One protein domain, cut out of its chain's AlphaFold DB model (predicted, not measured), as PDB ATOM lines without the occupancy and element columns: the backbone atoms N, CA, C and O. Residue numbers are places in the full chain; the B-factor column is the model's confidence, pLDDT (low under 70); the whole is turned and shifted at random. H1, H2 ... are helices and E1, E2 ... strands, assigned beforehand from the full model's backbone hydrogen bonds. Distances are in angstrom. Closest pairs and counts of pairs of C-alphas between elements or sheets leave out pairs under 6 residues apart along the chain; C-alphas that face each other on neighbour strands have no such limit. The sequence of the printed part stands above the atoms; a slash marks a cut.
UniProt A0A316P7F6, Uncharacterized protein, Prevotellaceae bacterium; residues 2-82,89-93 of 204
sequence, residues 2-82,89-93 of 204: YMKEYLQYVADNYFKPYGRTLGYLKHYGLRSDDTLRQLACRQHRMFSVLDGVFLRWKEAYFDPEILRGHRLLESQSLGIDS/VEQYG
ATOM      1  N   TYR A   2     -88.861 -27.773  -8.919       77.69
ATOM      2  CA  TYR A   2     -88.809 -28.851  -9.930       77.69
ATOM      3  C   TYR A   2     -87.508 -28.989 -10.747       77.69
ATOM      4  O   TYR A   2     -87.134 -30.091 -11.135       77.69
ATOM      5  N   MET A   3     -86.785 -27.888 -10.988       85.25
ATOM      6  CA  MET A   3     -85.506 -27.932 -11.712       85.25
ATOM      7  C   MET A   3     -84.477 -28.831 -11.014       85.25
ATOM      8  O   MET A   3     -83.786 -29.587 -11.689       85.25
ATOM      9  N   LYS A   4     -84.401 -28.788  -9.676       90.00
ATOM     10  CA  LYS A   4     -83.438 -29.599  -8.926       90.00
ATOM     11  C   LYS A   4     -83.739 -31.091  -9.070       90.00
ATOM     12  O   LYS A   4     -82.819 -31.854  -9.318       90.00
ATOM     13  N   GLU A   5     -85.009 -31.484  -9.007       90.88
ATOM     14  CA  GLU A   5     -85.431 -32.884  -9.173       90.88
ATOM     15  C   GLU A   5     -85.128 -33.425 -10.572       90.88
ATOM     16  O   GLU A   5     -84.641 -34.544 -10.726       90.88
ATOM     17  N   TYR A   6     -85.348 -32.614 -11.612       90.50
ATOM     18  CA  TYR A   6     -84.958 -32.999 -12.967       90.50
ATOM     19  C   TYR A   6     -83.439 -33.150 -13.101       90.50
ATOM     20  O   TYR A   6     -82.965 -34.144 -13.647       90.50
ATOM     21  N   LEU A   7     -82.660 -32.200 -12.575       92.06
ATOM     22  CA  LEU A   7     -81.200 -32.281 -12.620       92.06
ATOM     23  C   LEU A   7     -80.655 -33.442 -11.783       92.06
ATOM     24  O   LEU A   7     -79.697 -34.082 -12.208       92.06
ATOM     25  N   GLN A   8     -81.291 -33.774 -10.658       93.94
ATOM     26  CA  GLN A   8     -80.971 -34.964  -9.873       93.94
ATOM     27  C   GLN A   8     -81.221 -36.235 -10.688       93.94
ATOM     28  O   GLN A   8     -80.342 -37.089 -10.777       93.94
ATOM     29  N   TYR A   9     -82.363 -36.324 -11.375       91.75
ATOM     30  CA  TYR A   9     -82.634 -37.426 -12.294       91.75
ATOM     31  C   TYR A   9     -81.585 -37.515 -13.416       91.75
ATOM     32  O   TYR A   9     -81.140 -38.613 -13.762       91.75
ATOM     33  N   VAL A  10     -81.145 -36.380 -13.971       91.38
ATOM     34  CA  VAL A  10     -80.049 -36.345 -14.954       91.38
ATOM     35  C   VAL A  10     -78.744 -36.839 -14.329       91.38
ATOM     36  O   VAL A  10     -78.084 -37.675 -14.939       91.38
ATOM     37  N   ALA A  11     -78.395 -36.408 -13.113       93.56
ATOM     38  CA  ALA A  11     -77.211 -36.882 -12.399       93.56
ATOM     39  C   ALA A  11     -77.256 -38.399 -12.197       93.56
ATOM     40  O   ALA A  11     -76.328 -39.093 -12.601       93.56
ATOM     41  N   ASP A  12     -78.355 -38.949 -11.684       92.94
ATOM     42  CA  ASP A  12     -78.516 -40.388 -11.426       92.94
ATOM     43  C   ASP A  12     -78.442 -41.258 -12.691       92.94
ATOM     44  O   ASP A  12     -78.189 -42.467 -12.628       92.94
ATOM     45  N   ASN A  13     -78.652 -40.647 -13.857       90.94
ATOM     46  CA  ASN A  13     -78.596 -41.307 -15.154       90.94
ATOM     47  C   ASN A  13     -77.456 -40.795 -16.047       90.94
ATOM     48  O   ASN A  13     -77.391 -41.203 -17.206       90.94
ATOM     49  N   TYR A  14     -76.542 -39.979 -15.514       91.75
ATOM     50  CA  TYR A  14     -75.513 -39.256 -16.268       91.75
ATOM     51  C   TYR A  14     -74.664 -40.192 -17.130       91.75
ATOM     52  O   TYR A  14     -74.535 -40.013 -18.338       91.75
ATOM     53  N   PHE A  15     -74.165 -41.270 -16.523       90.81
ATOM     54  CA  PHE A  15     -73.340 -42.261 -17.211       90.81
ATOM     55  C   PHE A  15     -74.144 -43.334 -17.952       90.81
ATOM     56  O   PHE A  15     -73.547 -44.224 -18.553       90.81
ATOM     57  N   LYS A  16     -75.482 -43.286 -17.947       87.69
ATOM     58  CA  LYS A  16     -76.353 -44.264 -18.626       87.69
ATOM     59  C   LYS A  16     -76.709 -43.800 -20.044       87.69
ATOM     60  O   LYS A  16     -76.677 -42.602 -20.305       87.69
ATOM     61  N   PRO A  17     -77.125 -44.705 -20.956       78.06
ATOM     62  CA  PRO A  17     -77.414 -44.361 -22.352       78.06
ATOM     63  C   PRO A  17     -78.309 -43.132 -22.557       78.06
ATOM     64  O   PRO A  17     -78.057 -42.355 -23.468       78.06
ATOM     65  N   TYR A  18     -79.316 -42.937 -21.700       69.88
ATOM     66  CA  TYR A  18     -80.213 -41.783 -21.777       69.88
ATOM     67  C   TYR A  18     -79.559 -40.471 -21.307       69.88
ATOM     68  O   TYR A  18     -79.672 -39.473 -22.001       69.88
ATOM     69  N   GLY A  19     -78.828 -40.444 -20.182       66.12
ATOM     70  CA  GLY A  19     -78.161 -39.208 -19.735       66.12
ATOM     71  C   GLY A  19     -77.146 -38.682 -20.757       66.12
ATOM     72  O   GLY A  19     -76.966 -37.476 -20.899       66.12
ATOM     73  N   ARG A  20     -76.573 -39.586 -21.559       67.00
ATOM     74  CA  ARG A  20     -75.611 -39.277 -22.628       67.00
ATOM     75  C   ARG A  20     -76.208 -38.514 -23.809       67.00
ATOM     76  O   ARG A  20     -75.463 -37.816 -24.490       67.00
ATOM     77  N   THR A  21     -77.513 -38.627 -24.082       70.12
ATOM     78  CA  THR A  21     -78.119 -37.897 -25.214       70.12
ATOM     79  C   THR A  21     -78.194 -36.397 -24.957       70.12
ATOM     80  O   THR A  21     -78.400 -35.635 -25.895       70.12
ATOM     81  N   LEU A  22     -78.028 -35.967 -23.703       74.75
ATOM     82  CA  LEU A  22     -78.143 -34.566 -23.327       74.75
ATOM     83  C   LEU A  22     -76.940 -33.752 -23.817       74.75
ATOM     84  O   LEU A  22     -77.153 -32.642 -24.287       74.75
ATOM     85  N   GLY A  23     -75.722 -34.316 -23.813       78.75
ATOM     86  CA  GLY A  23     -74.492 -33.769 -24.416       78.75
ATOM     87  C   GLY A  23     -73.974 -32.458 -23.805       78.75
ATOM     88  O   GLY A  23     -72.820 -32.375 -23.396       78.75
ATOM     89  N   TYR A  24     -74.831 -31.446 -23.719       85.75
ATOM     90  CA  TYR A  24     -74.599 -30.148 -23.112       85.75
ATOM     91  C   TYR A  24     -75.812 -29.732 -22.286       85.75
ATOM     92  O   TYR A  24     -76.957 -29.914 -22.701       85.75
ATOM     93  N   LEU A  25     -75.558 -29.073 -21.161       88.31
ATOM     94  CA  LEU A  25     -76.563 -28.301 -20.447       88.31
ATOM     95  C   LEU A  25     -76.375 -26.824 -20.794       88.31
ATOM     96  O   LEU A  25     -75.279 -26.286 -20.654       88.31
ATOM     97  N   LYS A  26     -77.433 -26.169 -21.275       89.19
ATOM     98  CA  LYS A  26     -77.397 -24.761 -21.683       89.19
ATOM     99  C   LYS A  26     -78.393 -23.943 -20.878       89.19
ATOM    100  O   LYS A  26     -79.568 -24.299 -20.809       89.19
ATOM    101  N   HIS A  27     -77.941 -22.814 -20.347       88.06
ATOM    102  CA  HIS A  27     -78.791 -21.835 -19.685       88.06
ATOM    103  C   HIS A  27     -79.003 -20.622 -20.572       88.06
ATOM    104  O   HIS A  27     -78.050 -19.995 -21.034       88.06
ATOM    105  N   TYR A  28     -80.266 -20.261 -20.763       88.50
ATOM    106  CA  TYR A  28     -80.662 -19.106 -21.554       88.50
ATOM    107  C   TYR A  28     -81.297 -18.042 -20.670       88.50
ATOM    108  O   TYR A  28     -82.101 -18.332 -19.785       88.50
ATOM    109  N   GLY A  29     -80.950 -16.787 -20.945       86.75
ATOM    110  CA  GLY A  29     -81.599 -15.621 -20.374       86.75
ATOM    111  C   GLY A  29     -82.882 -15.350 -21.142       86.75
ATOM    112  O   GLY A  29     -82.850 -14.792 -22.243       86.75
ATOM    113  N   LEU A  30     -84.007 -15.757 -20.568       83.44
ATOM    114  CA  LEU A  30     -85.321 -15.534 -21.156       83.44
ATOM    115  C   LEU A  30     -85.908 -14.218 -20.642       83.44
ATOM    116  O   LEU A  30     -85.900 -13.945 -19.440       83.44
ATOM    117  N   ARG A  31     -86.438 -13.397 -21.552       81.00
ATOM    118  CA  ARG A  31     -87.321 -12.293 -21.168       81.00
ATOM    119  C   ARG A  31     -88.696 -12.887 -20.904       81.00
ATOM    120  O   ARG A  31     -89.203 -13.622 -21.737       81.00
ATOM    121  N   SER A  32     -89.271 -12.595 -19.741       76.06
ATOM    122  CA  SER A  32     -90.596 -13.100 -19.391       76.06
ATOM    123  C   SER A  32     -91.642 -12.532 -20.351       76.06
ATOM    124  O   SER A  32     -91.856 -11.323 -20.367       76.06
ATOM    125  N   ASP A  33     -92.339 -13.412 -21.060       82.75
ATOM    126  CA  ASP A  33     -93.585 -13.119 -21.765       82.75
ATOM    127  C   ASP A  33     -94.681 -14.105 -21.317       82.75
ATOM    128  O   ASP A  33     -94.409 -15.094 -20.621       82.75
ATOM    129  N   ASP A  34     -95.937 -13.816 -21.654       84.38
ATOM    130  CA  ASP A  34     -97.066 -14.645 -21.218       84.38
ATOM    131  C   ASP A  34     -97.037 -16.052 -21.829       84.38
ATOM    132  O   ASP A  34     -97.480 -17.015 -21.198       84.38
ATOM    133  N   THR A  35     -96.443 -16.206 -23.013       82.44
ATOM    134  CA  THR A  35     -96.300 -17.495 -23.696       82.44
ATOM    135  C   THR A  35     -95.340 -18.406 -22.932       82.44
ATOM    136  O   THR A  35     -95.692 -19.532 -22.583       82.44
ATOM    137  N   LEU A  36     -94.151 -17.912 -22.588       80.81
ATOM    138  CA  LEU A  36     -93.133 -18.610 -21.811       80.81
ATOM    139  C   LEU A  36     -93.629 -18.950 -20.408       80.81
ATOM    140  O   LEU A  36     -93.342 -20.039 -19.913       80.81
ATOM    141  N   ARG A  37     -94.427 -18.074 -19.784       81.88
ATOM    142  CA  ARG A  37     -95.081 -18.373 -18.500       81.88
ATOM    143  C   ARG A  37     -96.056 -19.538 -18.622       81.88
ATOM    144  O   ARG A  37     -95.987 -20.475 -17.830       81.88
ATOM    145  N   GLN A  38     -96.935 -19.520 -19.623       83.88
ATOM    146  CA  GLN A  38     -97.875 -20.621 -19.853       83.88
ATOM    147  C   GLN A  38     -97.152 -21.937 -20.158       83.88
ATOM    148  O   GLN A  38     -97.561 -22.995 -19.677       83.88
ATOM    149  N   LEU A  39     -96.071 -21.878 -20.931       82.31
ATOM    150  CA  LEU A  39     -95.238 -23.033 -21.239       82.31
ATOM    151  C   LEU A  39     -94.550 -23.572 -19.978       82.31
ATOM    152  O   LEU A  39     -94.679 -24.761 -19.686       82.31
ATOM    153  N   ALA A  40     -93.931 -22.717 -19.163       79.50
ATOM    154  CA  ALA A  40     -93.342 -23.117 -17.886       79.50
ATOM    155  C   ALA A  40     -94.369 -23.812 -16.969       79.50
ATOM    156  O   ALA A  40     -94.086 -24.880 -16.426       79.50
ATOM    157  N   CYS A  41     -95.599 -23.291 -16.883       81.75
ATOM    158  CA  CYS A  41     -96.682 -23.931 -16.127       81.75
ATOM    159  C   CYS A  41     -97.026 -25.337 -16.651       81.75
ATOM    160  O   CYS A  41     -97.352 -26.231 -15.868       81.75
ATOM    161  N   ARG A  42     -96.944 -25.572 -17.968       82.69
ATOM    162  CA  ARG A  42     -97.191 -26.900 -18.561       82.69
ATOM    163  C   ARG A  42     -96.088 -27.902 -18.219       82.69
ATOM    164  O   ARG A  42     -96.409 -29.077 -18.046       82.69
ATOM    165  N   GLN A  43     -94.836 -27.465 -18.053       84.75
ATOM    166  CA  GLN A  43     -93.728 -28.355 -17.669       84.75
ATOM    167  C   GLN A  43     -93.896 -28.963 -16.276       84.75
ATOM    168  O   GLN A  43     -93.354 -30.033 -16.012       84.75
ATOM    169  N   HIS A  44     -94.700 -28.362 -15.394       84.12
ATOM    170  CA  HIS A  44     -95.020 -28.974 -14.100       84.12
ATOM    171  C   HIS A  44     -95.676 -30.355 -14.239       84.12
ATOM    172  O   HIS A  44     -95.553 -31.183 -13.343       84.12
ATOM    173  N   ARG A  45     -96.297 -30.659 -15.388       87.19
ATOM    174  CA  ARG A  45     -96.891 -31.976 -15.664       87.19
ATOM    175  C   ARG A  45     -95.862 -33.098 -15.813       87.19
ATOM    176  O   ARG A  45     -96.254 -34.261 -15.733       87.19
ATOM    177  N   MET A  46     -94.583 -32.769 -16.010       91.00
ATOM    178  CA  MET A  46     -93.497 -33.753 -16.030       91.00
ATOM    179  C   MET A  46     -93.155 -34.286 -14.635       91.00
ATOM    180  O   MET A  46     -92.386 -35.232 -14.516       91.00
ATOM    181  N   PHE A  47     -93.700 -33.682 -13.580       91.75
ATOM    182  CA  PHE A  47     -93.405 -34.033 -12.202       91.75
ATOM    183  C   PHE A  47     -94.620 -34.688 -11.550       91.75
ATOM    184  O   PHE A  47     -95.774 -34.489 -11.945       91.75
ATOM    185  N   SER A  48     -94.351 -35.526 -10.564       90.06
ATOM    186  CA  SER A  48     -95.369 -36.092  -9.699       90.06
ATOM    187  C   SER A  48     -95.978 -34.998  -8.826       90.06
ATOM    188  O   SER A  48     -95.276 -34.158  -8.272       90.06
ATOM    189  N   VAL A  49     -97.305 -35.016  -8.696       87.50
ATOM    190  CA  VAL A  49     -98.038 -34.060  -7.849       87.50
ATOM    191  C   VAL A  49     -97.849 -34.376  -6.362       87.50
ATOM    192  O   VAL A  49     -97.978 -33.483  -5.533       87.50
ATOM    193  N   LEU A  50     -97.546 -35.635  -6.022       87.50
ATOM    194  CA  LEU A  50     -97.462 -36.100  -4.634       87.50
ATOM    195  C   LEU A  50     -96.135 -35.722  -3.970       87.50
ATOM    196  O   LEU A  50     -96.126 -35.249  -2.841       87.50
ATOM    197  N   ASP A  51     -95.027 -35.938  -4.673       87.69
ATOM    198  CA  ASP A  51     -93.666 -35.834  -4.135       87.69
ATOM    199  C   ASP A  51     -92.748 -34.942  -4.987       87.69
ATOM    200  O   ASP A  51     -91.588 -34.742  -4.643       87.69
ATOM    201  N   GLY A  52     -93.246 -34.371  -6.090       86.50
ATOM    202  CA  GLY A  52     -92.473 -33.475  -6.952       86.50
ATOM    203  C   GLY A  52     -91.400 -34.168  -7.797       86.50
ATOM    204  O   GLY A  52     -90.677 -33.480  -8.518       86.50
ATOM    205  N   VAL A  53     -91.311 -35.501  -7.751       90.38
ATOM    206  CA  VAL A  53     -90.291 -36.288  -8.458       90.38
ATOM    207  C   VAL A  53     -90.490 -36.198  -9.970       90.38
ATOM    208  O   VAL A  53     -91.616 -36.232 -10.470       90.38
ATOM    209  N   PHE A  54     -89.391 -36.102 -10.719       91.06
ATOM    210  CA  PHE A  54     -89.432 -36.103 -12.179       91.06
ATOM    211  C   PHE A  54     -89.895 -37.461 -12.734       91.06
ATOM    212  O   PHE A  54     -89.346 -38.513 -12.410       91.06
ATOM    213  N   LEU A  55     -90.889 -37.432 -13.622       90.31
ATOM    214  CA  LEU A  55     -91.485 -38.606 -14.250       90.31
ATOM    215  C   LEU A  55     -91.072 -38.672 -15.719       90.31
ATOM    216  O   LEU A  55     -91.666 -38.015 -16.573       90.31
ATOM    217  N   ARG A  56     -90.094 -39.526 -16.029       86.62
ATOM    218  CA  ARG A  56     -89.546 -39.670 -17.387       86.62
ATOM    219  C   ARG A  56     -90.616 -39.903 -18.458       86.62
ATOM    220  O   ARG A  56     -90.554 -39.313 -19.522       86.62
ATOM    221  N   TRP A  57     -91.624 -40.734 -18.195       86.62
ATOM    222  CA  TRP A  57     -92.682 -41.019 -19.179       86.62
ATOM    223  C   TRP A  57     -93.625 -39.835 -19.445       86.62
ATOM    224  O   TRP A  57     -94.478 -39.920 -20.324       86.62
ATOM    225  N   LYS A  58     -93.504 -38.746 -18.677       89.56
ATOM    226  CA  LYS A  58     -94.200 -37.477 -18.903       89.56
ATOM    227  C   LYS A  58     -93.261 -36.391 -19.430       89.56
ATOM    228  O   LYS A  58     -93.652 -35.227 -19.417       89.56
ATOM    229  N   GLU A  59     -92.040 -36.742 -19.844       86.88
ATOM    230  CA  GLU A  59     -91.085 -35.780 -20.389       86.88
ATOM    231  C   GLU A  59     -91.684 -35.052 -21.600       86.88
ATOM    232  O   GLU A  59     -92.213 -35.659 -22.531       86.88
ATOM    233  N   ALA A  60     -91.644 -33.725 -21.556       84.69
ATOM    234  CA  ALA A  60     -92.197 -32.847 -22.570       84.69
ATOM    235  C   ALA A  60     -91.242 -31.667 -22.751       84.69
ATOM    236  O   ALA A  60     -91.254 -30.697 -21.987       84.69
ATOM    237  N   TYR A  61     -90.384 -31.783 -23.761       82.44
ATOM    238  CA  TYR A  61     -89.433 -30.744 -24.132       82.44
ATOM    239  C   TYR A  61     -90.050 -29.780 -25.142       82.44
ATOM    240  O   TYR A  61     -90.902 -30.160 -25.945       82.44
ATOM    241  N   PHE A  62     -89.618 -28.523 -25.089       82.94
ATOM    242  CA  PHE A  62     -90.017 -27.526 -26.074       82.94
ATOM    243  C   PHE A  62     -89.157 -27.604 -27.324       82.94
ATOM    244  O   PHE A  62     -88.012 -28.055 -27.277       82.94
ATOM    245  N   ASP A  63     -89.728 -27.126 -28.426       83.19
ATOM    246  CA  ASP A  63     -88.985 -26.921 -29.658       83.19
ATOM    247  C   ASP A  63     -87.817 -25.948 -29.392       83.19
ATOM    248  O   ASP A  63     -88.060 -24.864 -28.845       83.19
ATOM    249  N   PRO A  64     -86.565 -26.299 -29.748       82.25
ATOM    250  CA  PRO A  64     -85.409 -25.417 -29.596       82.25
ATOM    251  C   PRO A  64     -85.583 -24.035 -30.237       82.25
ATOM    252  O   PRO A  64     -84.931 -23.086 -29.803       82.25
ATOM    253  N   GLU A  65     -86.467 -23.898 -31.226       85.38
ATOM    254  CA  GLU A  65     -86.800 -22.626 -31.870       85.38
ATOM    255  C   GLU A  65     -87.330 -21.573 -30.895       85.38
ATOM    256  O   GLU A  65     -87.139 -20.378 -31.119       85.38
ATOM    257  N   ILE A  66     -87.901 -21.987 -29.759       84.19
ATOM    258  CA  ILE A  66     -88.304 -21.054 -28.700       84.19
ATOM    259  C   ILE A  66     -87.119 -20.285 -28.102       84.19
ATOM    260  O   ILE A  66     -87.292 -19.227 -27.510       84.19
ATOM    261  N   LEU A  67     -85.903 -20.812 -28.248       85.38
ATOM    262  CA  LEU A  67     -84.676 -20.187 -27.763       85.38
ATOM    263  C   LEU A  67     -84.061 -19.242 -28.806       85.38
ATOM    264  O   LEU A  67     -83.058 -18.583 -28.519       85.38
ATOM    265  N   ARG A  68     -84.631 -19.150 -30.018       84.06
ATOM    266  CA  ARG A  68     -84.120 -18.284 -31.085       84.06
ATOM    267  C   ARG A  68     -84.174 -16.820 -30.642       84.06
ATOM    268  O   ARG A  68     -85.203 -16.317 -30.211       84.06
ATOM    269  N   GLY A  69     -83.044 -16.123 -30.757       83.06
ATOM    270  CA  GLY A  69     -82.918 -14.719 -30.349       83.06
ATOM    271  C   GLY A  69     -82.723 -14.500 -28.844       83.06
ATOM    272  O   GLY A  69     -82.476 -13.368 -28.428       83.06
ATOM    273  N   HIS A  70     -82.762 -15.558 -28.026       86.06
ATOM    274  CA  HIS A  70     -82.426 -15.465 -26.608       86.06
ATOM    275  C   HIS A  70     -80.922 -15.590 -26.368       86.06
ATOM    276  O   HIS A  70     -80.203 -16.330 -27.043       86.06
ATOM    277  N   ARG A  71     -80.435 -14.863 -25.357       89.44
ATOM    278  CA  ARG A  71     -79.022 -14.873 -24.983       89.44
ATOM    279  C   ARG A  71     -78.682 -16.177 -24.266       89.44
ATOM    280  O   ARG A  71     -79.229 -16.452 -23.200       89.44
ATOM    281  N   LEU A  72     -77.729 -16.928 -24.813       91.06
ATOM    282  CA  LEU A  72     -77.054 -18.003 -24.089       91.06
ATOM    283  C   LEU A  72     -76.212 -17.382 -22.967       91.06
ATOM    284  O   LEU A  72     -75.368 -16.522 -23.222       91.06
ATOM    285  N   LEU A  73     -76.482 -17.783 -21.730       90.31
ATOM    286  CA  LEU A  73     -75.745 -17.335 -20.549       90.31
ATOM    287  C   LEU A  73     -74.599 -18.287 -20.239       90.31
ATOM    288  O   LEU A  73     -73.487 -17.845 -19.976       90.31
ATOM    289  N   GLU A  74     -74.878 -19.586 -20.301       88.56
ATOM    290  CA  GLU A  74     -73.941 -20.625 -19.903       88.56
ATOM    291  C   GLU A  74     -74.145 -21.879 -20.748       88.56
ATOM    292  O   GLU A  74     -75.269 -22.217 -21.126       88.56
ATOM    293  N   SER A  75     -73.049 -22.573 -21.043       89.44
ATOM    294  CA  SER A  75     -73.058 -23.873 -21.701       89.44
ATOM    295  C   SER A  75     -72.033 -24.768 -21.028       89.44
ATOM    296  O   SER A  75     -70.834 -24.520 -21.118       89.44
ATOM    297  N   GLN A  76     -72.510 -25.829 -20.393       87.00
ATOM    298  CA  GLN A  76     -71.700 -26.824 -19.710       87.00
ATOM    299  C   GLN A  76     -71.693 -28.122 -20.517       87.00
ATOM    300  O   GLN A  76     -72.745 -28.615 -20.925       87.00
ATOM    301  N   SER A  77     -70.507 -28.680 -20.761       85.38
ATOM    302  CA  SER A  77     -70.367 -29.997 -21.387       85.38
ATOM    303  C   SER A  77     -70.751 -31.097 -20.399       85.38
ATOM    304  O   SER A  77     -70.329 -31.064 -19.245       85.38
ATOM    305  N   LEU A  78     -71.519 -32.086 -20.854       87.69
ATOM    306  CA  LEU A  78     -71.849 -33.288 -20.087       87.69
ATOM    307  C   LEU A  78     -71.002 -34.470 -20.590       87.69
ATOM    308  O   LEU A  78     -71.519 -35.467 -21.098       87.69
ATOM    309  N   GLY A  79     -69.679 -34.297 -20.533       88.44
ATOM    310  CA  GLY A  79     -68.692 -35.290 -20.960       88.44
ATOM    311  C   GLY A  79     -68.552 -36.453 -19.978       88.44
ATOM    312  O   GLY A  79     -68.858 -36.334 -18.794       88.44
ATOM    313  N   ILE A  80     -68.070 -37.602 -20.463       90.56
ATOM    314  CA  ILE A  80     -67.726 -38.740 -19.600       90.56
ATOM    315  C   ILE A  80     -66.283 -38.563 -19.130       90.56
ATOM    316  O   ILE A  80     -65.358 -39.196 -19.628       90.56
ATOM    317  N   ASP A  81     -66.103 -37.651 -18.191       91.94
ATOM    318  CA  ASP A  81     -64.832 -37.375 -17.536       91.94
ATOM    319  C   ASP A  81     -65.094 -36.933 -16.093       91.94
ATOM    320  O   ASP A  81     -66.210 -36.521 -15.743       91.94
ATOM    321  N   SER A  82     -64.087 -37.081 -15.231       93.69
ATOM    322  CA  SER A  82     -64.262 -36.806 -13.800       93.69
ATOM    323  C   SER A  82     -64.597 -35.337 -13.529       93.69
ATOM    324  O   SER A  82     -65.404 -35.044 -12.643       93.69
ATOM    325  N   VAL A  89     -72.373 -31.941 -10.661       95.00
ATOM    326  CA  VAL A  89     -72.944 -32.263  -9.344       95.00
ATOM    327  C   VAL A  89     -72.774 -31.107  -8.351       95.00
ATOM    328  O   VAL A  89     -73.729 -30.753  -7.657       95.00
ATOM    329  N   GLU A  90     -71.589 -30.496  -8.302       94.44
ATOM    330  CA  GLU A  90     -71.260 -29.403  -7.380       94.44
ATOM    331  C   GLU A  90     -72.050 -28.128  -7.691       94.44
ATOM    332  O   GLU A  90     -72.650 -27.541  -6.789       94.44
ATOM    333  N   GLN A  91     -72.123 -27.735  -8.966       92.38
ATOM    334  CA  GLN A  91     -72.775 -26.497  -9.402       92.38
ATOM    335  C   GLN A  91     -74.262 -26.439  -9.034       92.38
ATOM    336  O   GLN A  91     -74.770 -25.370  -8.693       92.38
ATOM    337  N   TYR A  92     -74.962 -27.575  -9.072       91.88
ATOM    338  CA  TYR A  92     -76.393 -27.641  -8.751       91.88
ATOM    339  C   TYR A  92     -76.689 -28.265  -7.379       91.88
ATOM    340  O   TYR A  92     -77.859 -28.478  -7.045       91.88
ATOM    341  N   GLY A  93     -75.660 -28.551  -6.569       94.19
ATOM    342  CA  GLY A  93     -75.814 -29.150  -5.239       94.19
ATOM    343  C   GLY A  93     -76.597 -30.466  -5.272       94.19
ATOM    344  O   GLY A  93     -77.557 -30.639  -4.506       94.19
TER     345      GLY A  93
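This is residues 2 to 82 and 89 to 93 of the 204 residues of an uncharacterized protein of Prevotellaceae bacterium (UniProt A0A316P7F6). An open frame with few contacts: a ribbon of two antiparallel strands, E1 and E2, makes one side, and helices H2 and H1 make the other sides, coming near each other at one corner. The long loop of residues 47 to 63 leads from H2 to the short helix H3, near one end of the ribbon. The printed part has 86 residues with three named helices and two named strands, in the order H1, E1, H2, H3, E2; the class is mixed, helices and strands, with 41 residues in named elements, under half. It is only just compact, close to loose, with a radius of gyration of the C-alphas of 13.9 A, and spans 39 by 34 by 22 A.

H1, residues 2 to 12, is close to but not clearly touching H2, residues 34 to 46; their closest C-alphas, of Tyr 2 and His 44, are 7.5 A apart. They run the same way at a steep tilt of 48 degrees. E1, residues 24 to 29, is the antiparallel neighbour of E2, residues 71 to 77, at 162 degrees; N 27 and O 74, 2.8 A, and N 76 and O 25, 2.8 A, are within hydrogen-bond range. H3, residues 64 to 67, comes closest to E1 at the C-alphas of Leu 67 and Tyr 28, 7.5 A. H1 is apart from H3 and E2, and H2 from H3 and E2. Every O i to N i+4 pair is within hydrogen-bond range in H1, and 6 of 9 in H2; H3 is too short for such a pair.

H1 begins at C-alpha 2, (-88.809, -28.851, -9.930), and is 15.5 A long. E1 measures 16.4 A, H2 20.1 A, H3 5.6 A and E2 17.8 A, ending at C-alpha 77, (-70.367, -29.997, -21.387).

The C-alphas farthest apart, of Asp 34 and Ser 82, are 40.3 A apart. Residues 83 to 88 are not printed; C-alphas 82 and 89 are 10.8 A apart across the cut. The links H1 to E1 and H2 to H3 are long. The mean pLDDT of the printed part is 86.2, and residues 18 to 20 are under 70.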